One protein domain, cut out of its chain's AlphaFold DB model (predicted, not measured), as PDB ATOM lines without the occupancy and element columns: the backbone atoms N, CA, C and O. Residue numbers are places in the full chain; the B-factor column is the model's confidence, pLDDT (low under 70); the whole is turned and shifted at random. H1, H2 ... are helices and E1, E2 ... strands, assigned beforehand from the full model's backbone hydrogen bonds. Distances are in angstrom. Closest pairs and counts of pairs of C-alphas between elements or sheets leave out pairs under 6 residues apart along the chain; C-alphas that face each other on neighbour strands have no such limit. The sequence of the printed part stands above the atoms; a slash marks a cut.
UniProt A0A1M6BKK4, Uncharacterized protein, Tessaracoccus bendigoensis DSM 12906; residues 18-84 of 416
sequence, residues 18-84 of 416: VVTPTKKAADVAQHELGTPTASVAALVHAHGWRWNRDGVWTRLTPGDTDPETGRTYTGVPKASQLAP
ATOM      1  N   VAL A  18     190.869 221.892 262.164       73.69
ATOM      2  CA  VAL A  18     190.535 220.519 262.551       73.69
ATOM      3  C   VAL A  18     191.624 219.595 262.035       73.69
ATOM      4  O   VAL A  18     191.897 219.540 260.834       73.69
ATOM      5  N   VAL A  19     192.262 218.878 262.954       73.25
ATOM      6  CA  VAL A  19     193.262 217.866 262.622       73.25
ATOM      7  C   VAL A  19     192.677 216.499 262.927       73.25
ATOM      8  O   VAL A  19     192.168 216.270 264.019       73.25
ATOM      9  N   THR A  20     192.723 215.590 261.960       69.94
ATOM     10  CA  THR A  20     192.117 214.263 262.099       69.94
ATOM     11  C   THR A  20     193.175 213.154 262.073       69.94
ATOM     12  O   THR A  20     194.246 213.328 261.480       69.94
ATOM     13  N   PRO A  21     192.902 211.974 262.666       64.38
ATOM     14  CA  PRO A  21     193.868 210.872 262.674       64.38
ATOM     15  C   PRO A  21     194.210 210.335 261.277       64.38
ATOM     16  O   PRO A  21     195.296 209.806 261.064       64.38
ATOM     17  N   THR A  22     193.295 210.459 260.306       67.62
ATOM     18  CA  THR A  22     193.464 209.890 258.961       67.62
ATOM     19  C   THR A  22     193.096 210.887 257.874       67.62
ATOM     20  O   THR A  22     192.219 211.727 258.052       67.62
ATOM     21  N   LYS A  23     193.712 210.749 256.694       70.25
ATOM     22  CA  LYS A  23     193.362 211.565 255.523       70.25
ATOM     23  C   LYS A  23     191.878 211.449 255.162       70.25
ATOM     24  O   LYS A  23     191.236 212.465 254.955       70.25
ATOM     25  N   LYS A  24     191.311 210.239 255.200       65.75
ATOM     26  CA  LYS A  24     189.882 210.024 254.927       65.75
ATOM     27  C   LYS A  24     188.986 210.794 255.903       65.75
ATOM     28  O   LYS A  24     188.007 211.392 255.482       65.75
ATOM     29  N   ALA A  25     189.330 210.803 257.192       65.19
ATOM     30  CA  ALA A  25     188.599 211.594 258.179       65.19
ATOM     31  C   ALA A  25     188.776 213.102 257.948       65.19
ATOM     32  O   ALA A  25     187.836 213.850 258.187       65.19
ATOM     33  N   ALA A  26     189.948 213.547 257.477       69.75
ATOM     34  CA  ALA A  26     190.165 214.944 257.098       69.75
ATOM     35  C   ALA A  26     189.262 215.331 255.922       69.75
ATOM     36  O   ALA A  26     188.535 216.301 256.037       69.75
ATOM     37  N   ASP A  27     189.238 214.541 254.849       70.56
ATOM     38  CA  ASP A  27     188.442 214.844 253.653       70.56
ATOM     39  C   ASP A  27     186.939 214.929 253.985       70.56
ATOM     40  O   ASP A  27     186.248 215.851 253.551       70.56
ATOM     41  N   VAL A  28     186.444 214.011 254.827       70.88
ATOM     42  CA  VAL A  28     185.063 214.057 255.336       70.88
ATOM     43  C   VAL A  28     184.848 215.292 256.210       70.88
ATOM     44  O   VAL A  28     183.894 216.029 255.997       70.88
ATOM     45  N   ALA A  29     185.739 215.573 257.163       69.44
ATOM     46  CA  ALA A  29     185.611 216.749 258.022       69.44
ATOM     47  C   ALA A  29     185.667 218.062 257.222       69.44
ATOM     48  O   ALA A  29     184.959 219.003 257.562       69.44
ATOM     49  N   GLN A  30     186.451 218.129 256.144       76.31
ATOM     50  CA  GLN A  30     186.491 219.286 255.256       76.31
ATOM     51  C   GLN A  30     185.147 219.518 254.580       76.31
ATOM     52  O   GLN A  30     184.654 220.645 254.563       76.31
ATOM     53  N   HIS A  31     184.568 218.445 254.037       71.44
ATOM     54  CA  HIS A  31     183.276 218.479 253.367       71.44
ATOM     55  C   HIS A  31     182.161 218.912 254.326       71.44
ATOM     56  O   HIS A  31     181.373 219.792 253.998       71.44
ATOM     57  N   GLU A  32     182.145 218.347 255.535       71.88
ATOM     58  CA  GLU A  32     181.087 218.592 256.520       71.88
ATOM     59  C   GLU A  32     181.224 219.931 257.263       71.88
ATOM     60  O   GLU A  32     180.228 220.503 257.704       71.88
ATOM     61  N   LEU A  33     182.450 220.431 257.459       76.06
ATOM     62  CA  LEU A  33     182.708 221.603 258.307       76.06
ATOM     63  C   LEU A  33     183.067 222.868 257.521       76.06
ATOM     64  O   LEU A  33     183.069 223.948 258.107       76.06
ATOM     65  N   GLY A  34     183.424 222.756 256.236       69.69
ATOM     66  CA  GLY A  34     183.801 223.898 255.393       69.69
ATOM     67  C   GLY A  34     185.053 224.658 255.855       69.69
ATOM     68  O   GLY A  34     185.304 225.769 255.397       69.69
ATOM     69  N   THR A  35     185.844 224.083 256.765       70.81
ATOM     70  CA  THR A  35     187.064 224.685 257.327       70.81
ATOM     71  C   THR A  35     188.312 223.940 256.842       70.81
ATOM     72  O   THR A  35     188.209 222.757 256.504       70.81
ATOM     73  N   PRO A  36     189.509 224.562 256.799       71.94
ATOM     74  CA  PRO A  36     190.739 223.843 256.497       71.94
ATOM     75  C   PRO A  36     190.979 222.693 257.484       71.94
ATOM     76  O   PRO A  36     191.227 222.904 258.675       71.94
ATOM     77  N   THR A  37     190.943 221.465 256.972       73.19
ATOM     78  CA  THR A  37     191.241 220.257 257.741       73.19
ATOM     79  C   THR A  37     192.465 219.553 257.185       73.19
ATOM     80  O   THR A  37     192.655 219.489 255.970       73.19
ATOM     81  N   ALA A  38     193.281 218.979 258.058       73.69
ATOM     82  CA  ALA A  38     194.427 218.175 257.652       73.69
ATOM     83  C   ALA A  38     194.496 216.896 258.483       73.69
ATOM     84  O   ALA A  38     194.049 216.860 259.626       73.69
ATOM     85  N   SER A  39     195.089 215.841 257.931       74.75
ATOM     86  CA  SER A  39     195.467 214.697 258.763       74.75
ATOM     87  C   SER A  39     196.710 215.024 259.593       74.75
ATOM     88  O   SER A  39     197.553 215.812 259.151       74.75
ATOM     89  N   VAL A  40     196.869 214.371 260.747       73.06
ATOM     90  CA  VAL A  40     198.096 214.466 261.564       73.06
ATOM     91  C   VAL A  40     199.332 214.166 260.711       73.06
ATOM     92  O   VAL A  40     200.299 214.919 260.740       73.06
ATOM     93  N   ALA A  41     199.271 213.124 259.875       69.38
ATOM     94  CA  ALA A  41     200.367 212.753 258.982       69.38
ATOM     95  C   ALA A  41     200.729 213.873 257.990       69.38
ATOM     96  O   ALA A  41     201.906 214.166 257.798       69.38
ATOM     97  N   ALA A  42     199.734 214.544 257.399       75.25
ATOM     98  CA  ALA A  42     199.973 215.661 256.484       75.25
ATOM     99  C   ALA A  42     200.595 216.873 257.196       75.25
ATOM    100  O   ALA A  42     201.465 217.534 256.631       75.25
ATOM    101  N   LEU A  43     200.181 217.145 258.437       79.81
ATOM    102  CA  LEU A  43     200.741 218.226 259.245       79.81
ATOM    103  C   LEU A  43     202.200 217.931 259.613       79.81
ATOM    104  O   LEU A  43     203.087 218.731 259.332       79.81
ATOM    105  N   VAL A  44     202.471 216.745 260.151       79.19
ATOM    106  CA  VAL A  44     203.825 216.300 260.511       79.19
ATOM    107  C   VAL A  44     204.749 216.306 259.283       79.19
ATOM    108  O   VAL A  44     205.857 216.846 259.347       79.19
ATOM    109  N   HIS A  45     204.255 215.842 258.130       79.62
ATOM    110  CA  HIS A  45     204.970 215.908 256.854       79.62
ATOM    111  C   HIS A  45     205.275 217.350 256.411       79.62
ATOM    112  O   HIS A  45     206.382 217.639 255.944       79.62
ATOM    113  N   ALA A  46     204.324 218.276 256.583       82.69
ATOM    114  CA  ALA A  46     204.513 219.698 256.301       82.69
ATOM    115  C   ALA A  46     205.546 220.360 257.231       82.69
ATOM    116  O   ALA A  46     206.202 221.312 256.819       82.69
ATOM    117  N   HIS A  47     205.740 219.825 258.441       81.06
ATOM    118  CA  HIS A  47     206.773 220.249 259.394       81.06
ATOM    119  C   HIS A  47     208.167 219.638 259.136       81.06
ATOM    120  O   HIS A  47     209.090 219.831 259.935       81.06
ATOM    121  N   GLY A  48     208.332 218.946 258.004       81.44
ATOM    122  CA  GLY A  48     209.604 218.391 257.541       81.44
ATOM    123  C   GLY A  48     209.879 216.976 258.033       81.44
ATOM    124  O   GLY A  48     210.909 216.411 257.688       81.44
ATOM    125  N   TRP A  49     208.985 216.370 258.810       83.06
ATOM    126  CA  TRP A  49     209.164 214.988 259.240       83.06
ATOM    127  C   TRP A  49     208.853 214.014 258.099       83.06
ATOM    128  O   TRP A  49     207.888 214.187 257.349       83.06
ATOM    129  N   ARG A  50     209.681 212.987 257.956       82.62
ATOM    130  CA  ARG A  50     209.505 211.862 257.040       82.62
ATOM    131  C   ARG A  50     209.576 210.584 257.846       82.62
ATOM    132  O   ARG A  50     210.387 210.468 258.761       82.62
ATOM    133  N   TRP A  51     208.720 209.641 257.497       77.94
ATOM    134  CA  TRP A  51     208.699 208.324 258.103       77.94
ATOM    135  C   TRP A  51     208.958 207.305 257.006       77.94
ATOM    136  O   TRP A  51     208.235 207.283 256.012       77.94
ATOM    137  N   ASN A  52     210.025 206.519 257.137       72.88
ATOM    138  CA  ASN A  52     210.352 205.496 256.150       72.88
ATOM    139  C   ASN A  52     209.635 204.166 256.458       72.88
ATOM    140  O   ASN A  52     209.019 203.990 257.509       72.88
ATOM    141  N   ARG A  53     209.728 203.202 255.532       64.06
ATOM    142  CA  ARG A  53     209.098 201.874 255.678       64.06
ATOM    143  C   ARG A  53     209.639 201.057 256.857       64.06
ATOM    144  O   ARG A  53     208.954 200.146 257.305       64.06
ATOM    145  N   ASP A  54     210.816 201.408 257.365       72.06
ATOM    146  CA  ASP A  54     211.492 200.711 258.462       72.06
ATOM    147  C   ASP A  54     211.114 201.266 259.843       72.06
ATOM    148  O   ASP A  54     211.696 200.878 260.854       72.06
ATOM    149  N   GLY A  55     210.151 202.188 259.915       62.44
ATOM    150  CA  GLY A  55     209.705 202.735 261.190       62.44
ATOM    151  C   GLY A  55     210.498 203.960 261.662       62.44
ATOM    152  O   GLY A  55     210.168 204.515 262.709       62.44
ATOM    153  N   VAL A  56     211.501 204.416 260.908       72.62
ATOM    154  CA  VAL A  56     212.430 205.475 261.325       72.62
ATOM    155  C   VAL A  56     211.929 206.849 260.889       72.62
ATOM    156  O   VAL A  56     211.630 207.084 259.715       72.62
ATOM    157  N   TRP A  57     211.868 207.773 261.850       76.94
ATOM    158  CA  TRP A  57     211.542 209.176 261.617       76.94
ATOM    159  C   TRP A  57     212.804 209.997 261.357       76.94
ATOM    160  O   TRP A  57     213.744 209.982 262.151       76.94
ATOM    161  N   THR A  58     212.802 210.768 260.275       81.44
ATOM    162  CA  THR A  58     213.830 211.767 259.972       81.44
ATOM    163  C   THR A  58     213.180 213.133 259.798       81.44
ATOM    164  O   THR A  58     212.011 213.236 259.433       81.44
ATOM    165  N   ARG A  59     213.912 214.207 260.099       86.94
ATOM    166  CA  ARG A  59     213.412 215.577 259.953       86.94
ATOM    167  C   ARG A  59     214.272 216.332 258.952       86.94
ATOM    168  O   ARG A  59     215.462 216.503 259.183       86.94
ATOM    169  N   LEU A  60     213.647 216.795 257.878       86.06
ATOM    170  CA  LEU A  60     214.244 217.659 256.870       86.06
ATOM    171  C   LEU A  60     214.332 219.096 257.394       86.06
ATOM    172  O   LEU A  60     213.386 219.630 257.986       86.06
ATOM    173  N   THR A  61     215.462 219.735 257.129       88.56
ATOM    174  CA  THR A  61     215.685 221.170 257.294       88.56
ATOM    175  C   THR A  61     215.486 221.896 255.960       88.56
ATOM    176  O   THR A  61     215.587 221.277 254.898       88.56
ATOM    177  N   PRO A  62     215.125 223.193 255.965       87.94
ATOM    178  CA  PRO A  62     214.986 223.946 254.724       87.94
ATOM    179  C   PRO A  62     216.279 223.895 253.894       87.94
ATOM    180  O   PRO A  62     217.330 224.306 254.376       87.94
ATOM    181  N   GLY A  63     216.193 223.403 252.657       84.75
ATOM    182  CA  GLY A  63     217.342 223.137 251.783       84.75
ATOM    183  C   GLY A  63     217.652 221.649 251.586       84.75
ATOM    184  O   GLY A  63     218.274 221.299 250.583       84.75
ATOM    185  N   ASP A  64     217.156 220.768 252.459       86.44
ATOM    186  CA  ASP A  64     217.325 219.323 252.300       86.44
ATOM    187  C   ASP A  64     216.458 218.781 251.162       86.44
ATOM    188  O   ASP A  64     215.340 219.246 250.917       86.44
ATOM    189  N   THR A  65     216.968 217.770 250.459       83.62
ATOM    190  CA  THR A  65     216.209 217.076 249.414       83.62
ATOM    191  C   THR A  65     215.394 215.956 250.040       83.62
ATOM    192  O   THR A  65     215.937 215.083 250.714       83.62
ATOM    193  N   ASP A  66     214.086 215.983 249.816       79.56
ATOM    194  CA  ASP A  66     213.167 214.951 250.269       79.56
ATOM    195  C   ASP A  66     213.493 213.614 249.579       79.56
ATOM    196  O   ASP A  66     213.411 213.536 248.349       79.56
ATOM    197  N   PRO A  67     213.855 212.561 250.331       73.81
ATOM    198  CA  PRO A  67     214.268 211.283 249.757       73.81
ATOM    199  C   PRO A  67     213.131 210.542 249.039       73.81
ATOM    200  O   PRO A  67     213.407 209.696 248.193       73.81
ATOM    201  N   GLU A  68     211.868 210.843 249.352       73.00
ATOM    202  CA  GLU A  68     210.714 210.193 248.723       73.00
ATOM    203  C   GLU A  68     210.257 210.937 247.464       73.00
ATOM    204  O   GLU A  68     209.895 210.318 246.464       73.00
ATOM    205  N   THR A  69     210.292 212.274 247.488       77.19
ATOM    206  CA  THR A  69     209.751 213.098 246.391       77.19
ATOM    207  C   THR A  69     210.815 213.725 245.488       77.19
ATOM    208  O   THR A  69     210.476 214.253 244.426       77.19
ATOM    209  N   GLY A  70     212.087 213.705 245.895       78.75
ATOM    210  CA  GLY A  70     213.209 214.337 245.190       78.75
ATOM    211  C   GLY A  70     213.173 215.870 245.192       78.75
ATOM    212  O   GLY A  70     213.957 216.505 244.490       78.75
ATOM    213  N   ARG A  71     212.252 216.486 245.944       79.75
ATOM    214  CA  ARG A  71     212.069 217.944 245.995       79.75
ATOM    215  C   ARG A  71     212.819 218.546 247.173       79.75
ATOM    216  O   ARG A  71     212.831 217.981 248.260       79.75
ATOM    217  N   THR A  72     213.372 219.739 246.986       86.38
ATOM    218  CA  THR A  72     213.939 220.513 248.093       86.38
ATOM    219  C   THR A  72     212.832 220.956 249.045       86.38
ATOM    220  O   THR A  72     211.862 221.598 248.631       86.38
ATOM    221  N   TYR A  73     212.971 220.635 250.326       86.31
ATOM    222  CA  TYR A  73     212.085 221.128 251.366       86.31
ATOM    223  C   TYR A  73     212.370 222.614 251.609       86.31
ATOM    224  O   TYR A  73     213.483 222.996 251.956       86.31
ATOM    225  N   THR A  74     211.371 223.473 251.417       85.50
ATOM    226  CA  THR A  74     211.510 224.937 251.532       85.50
ATOM    227  C   THR A  74     211.040 225.486 252.884       85.50
ATOM    228  O   THR A  74     210.942 226.699 253.063       85.50
ATOM    229  N   GLY A  75     210.775 224.603 253.853       83.69
ATOM    230  CA  GLY A  75     210.201 224.946 255.154       83.69
ATOM    231  C   GLY A  75     208.688 224.723 255.226       83.69
ATOM    232  O   GLY A  75     208.057 224.271 254.270       83.69
ATOM    233  N   VAL A  76     208.106 225.023 256.391       83.81
ATOM    234  CA  VAL A  76     206.686 224.757 256.665       83.81
ATOM    235  C   VAL A  76     205.809 225.669 255.798       83.81
ATOM    236  O   VAL A  76     205.912 226.897 255.934       83.81
ATOM    237  N   PRO A  77     204.924 225.123 254.938       79.44
ATOM    238  CA  PRO A  77     203.989 225.920 254.147       79.44
ATOM    239  C   PRO A  77     203.138 226.822 255.041       79.44
ATOM    240  O   PRO A  77     202.677 226.374 256.087       79.44
ATOM    241  N   LYS A  78     202.849 228.062 254.615       73.88
ATOM    242  CA  LYS A  78     202.015 229.009 255.393       73.88
ATOM    243  C   LYS A  78     200.681 228.410 255.841       73.88
ATOM    244  O   LYS A  78     200.253 228.635 256.962       73.88
ATOM    245  N   ALA A  79     200.057 227.600 254.987       67.94
ATOM    246  CA  ALA A  79     198.803 226.923 255.304       67.94
ATOM    247  C   ALA A  79     198.929 225.905 256.450       67.94
ATOM    248  O   ALA A  79     197.917 225.575 257.053       67.94
ATOM    249  N   SER A  80     200.130 225.421 256.768       71.19
ATOM    250  CA  SER A  80     200.423 224.413 257.799       71.19
ATOM    251  C   SER A  80     201.211 224.972 258.985       71.19
ATOM    252  O   SER A  80     201.542 224.216 259.889       71.19
ATOM    253  N   GLN A  81     201.529 226.268 258.989       74.00
ATOM    254  CA  GLN A  81     202.167 226.911 260.132       74.00
ATOM    255  C   GLN A  81     201.168 226.994 261.283       74.00
ATOM    256  O   GLN A  81     200.056 227.486 261.094       74.00
ATOM    257  N   LEU A  82     201.584 226.514 262.455       69.88
ATOM    258  CA  LEU A  82     200.830 226.661 263.691       69.88
ATOM    259  C   LEU A  82     201.279 227.943 264.396       69.88
ATOM    260  O   LEU A  82     202.480 228.150 264.597       69.88
ATOM    261  N   ALA A  83     200.335 228.815 264.744       62.62
ATOM    262  CA  ALA A  83     200.629 230.045 265.474       62.62
ATOM    263  C   ALA A  83     200.560 229.811 266.997       62.62
ATOM    264  O   ALA A  83     199.690 229.071 267.465       62.62
ATOM    265  N   PRO A  84     201.423 230.460 267.803       48.81
ATOM    266  CA  PRO A  84     201.254 230.489 269.253       48.81
ATOM    267  C   PRO A  84     199.865 231.039 269.610       48.81
ATOM    268  O   PRO A  84     199.530 232.160 269.232       48.81
TER     269      PRO A  84
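Overview. This is residues 18 to 84 of the 416 residues of an uncharacterized protein of Tessaracoccus bendigoensis DSM 12906 (UniProt A0A1M6BKK4). Two small lobes lie at opposite ends of the longest axis, with the short helix H2 in the middle: one lobe is the strand pair E1 and E2 with H1 packed on it, the other is the hairpin of E3 and E4. From the hairpin lobe, residues 60 to 84, with no named element, fold back toward the middle of the length. The 67 printed residues have two named helices and four named strands, in the order E1, H1, E2, H2, E3, E4; E1 and E2 are parallel, E3 and E4 antiparallel. The class is mixed, helices and strands, with under half of the residues in named elements. The whole is only just loose, close to compact, with a radius of gyration of the C-alphas of 13.2 A and spans of 36 by 28 by 22 A.

Along the chain. E1, residues 18 to 20, begins at C-alpha 18 (190.535, 220.519, 262.551) and is 6.5 A long. H1, residues 23 to 33, is 14.9 A long. E2 is residues 37 to 39, 7.1 A; H2 is residues 40 to 46, 9.8 A. E3, residues 49 to 51, measures 6.8 A, and E4, residues 57 to 59, 6.9 A, ending at C-alpha 59 (213.412, 215.577, 259.953).

Arrangement. E1, H1 and E2 form a strand-helix-strand unit, two parallel neighbour strands with a helix between, and its crossover is right-handed. N 20 and O 38 are 3.0 A apart. The closest C-alphas of H1 and E2, Lys 23 and Ser 39, are 5.0 A apart. H1 and H2 are close but not clearly touching, Lys 23 to Ala 42 at 7.8 A between C-alphas, about perpendicular at 81 degrees. H2 and E3 are near each other, with 8 pairs of C-alphas within 10 A. In the hairpin of E3 and E4, N 50 and O 58 are 2.8 A apart. Every O i to N i+4 pair is within hydrogen-bond range in H1 and H2.

Size, cuts and confidence. The C-alphas farthest apart, Glu 32 and Gly 63, are 36.8 A apart. The printed part has no cut, and the five links between its named elements are tight. Mean pLDDT of the printed part is 75.3; 15 residues are under 70, among them 82 to 84.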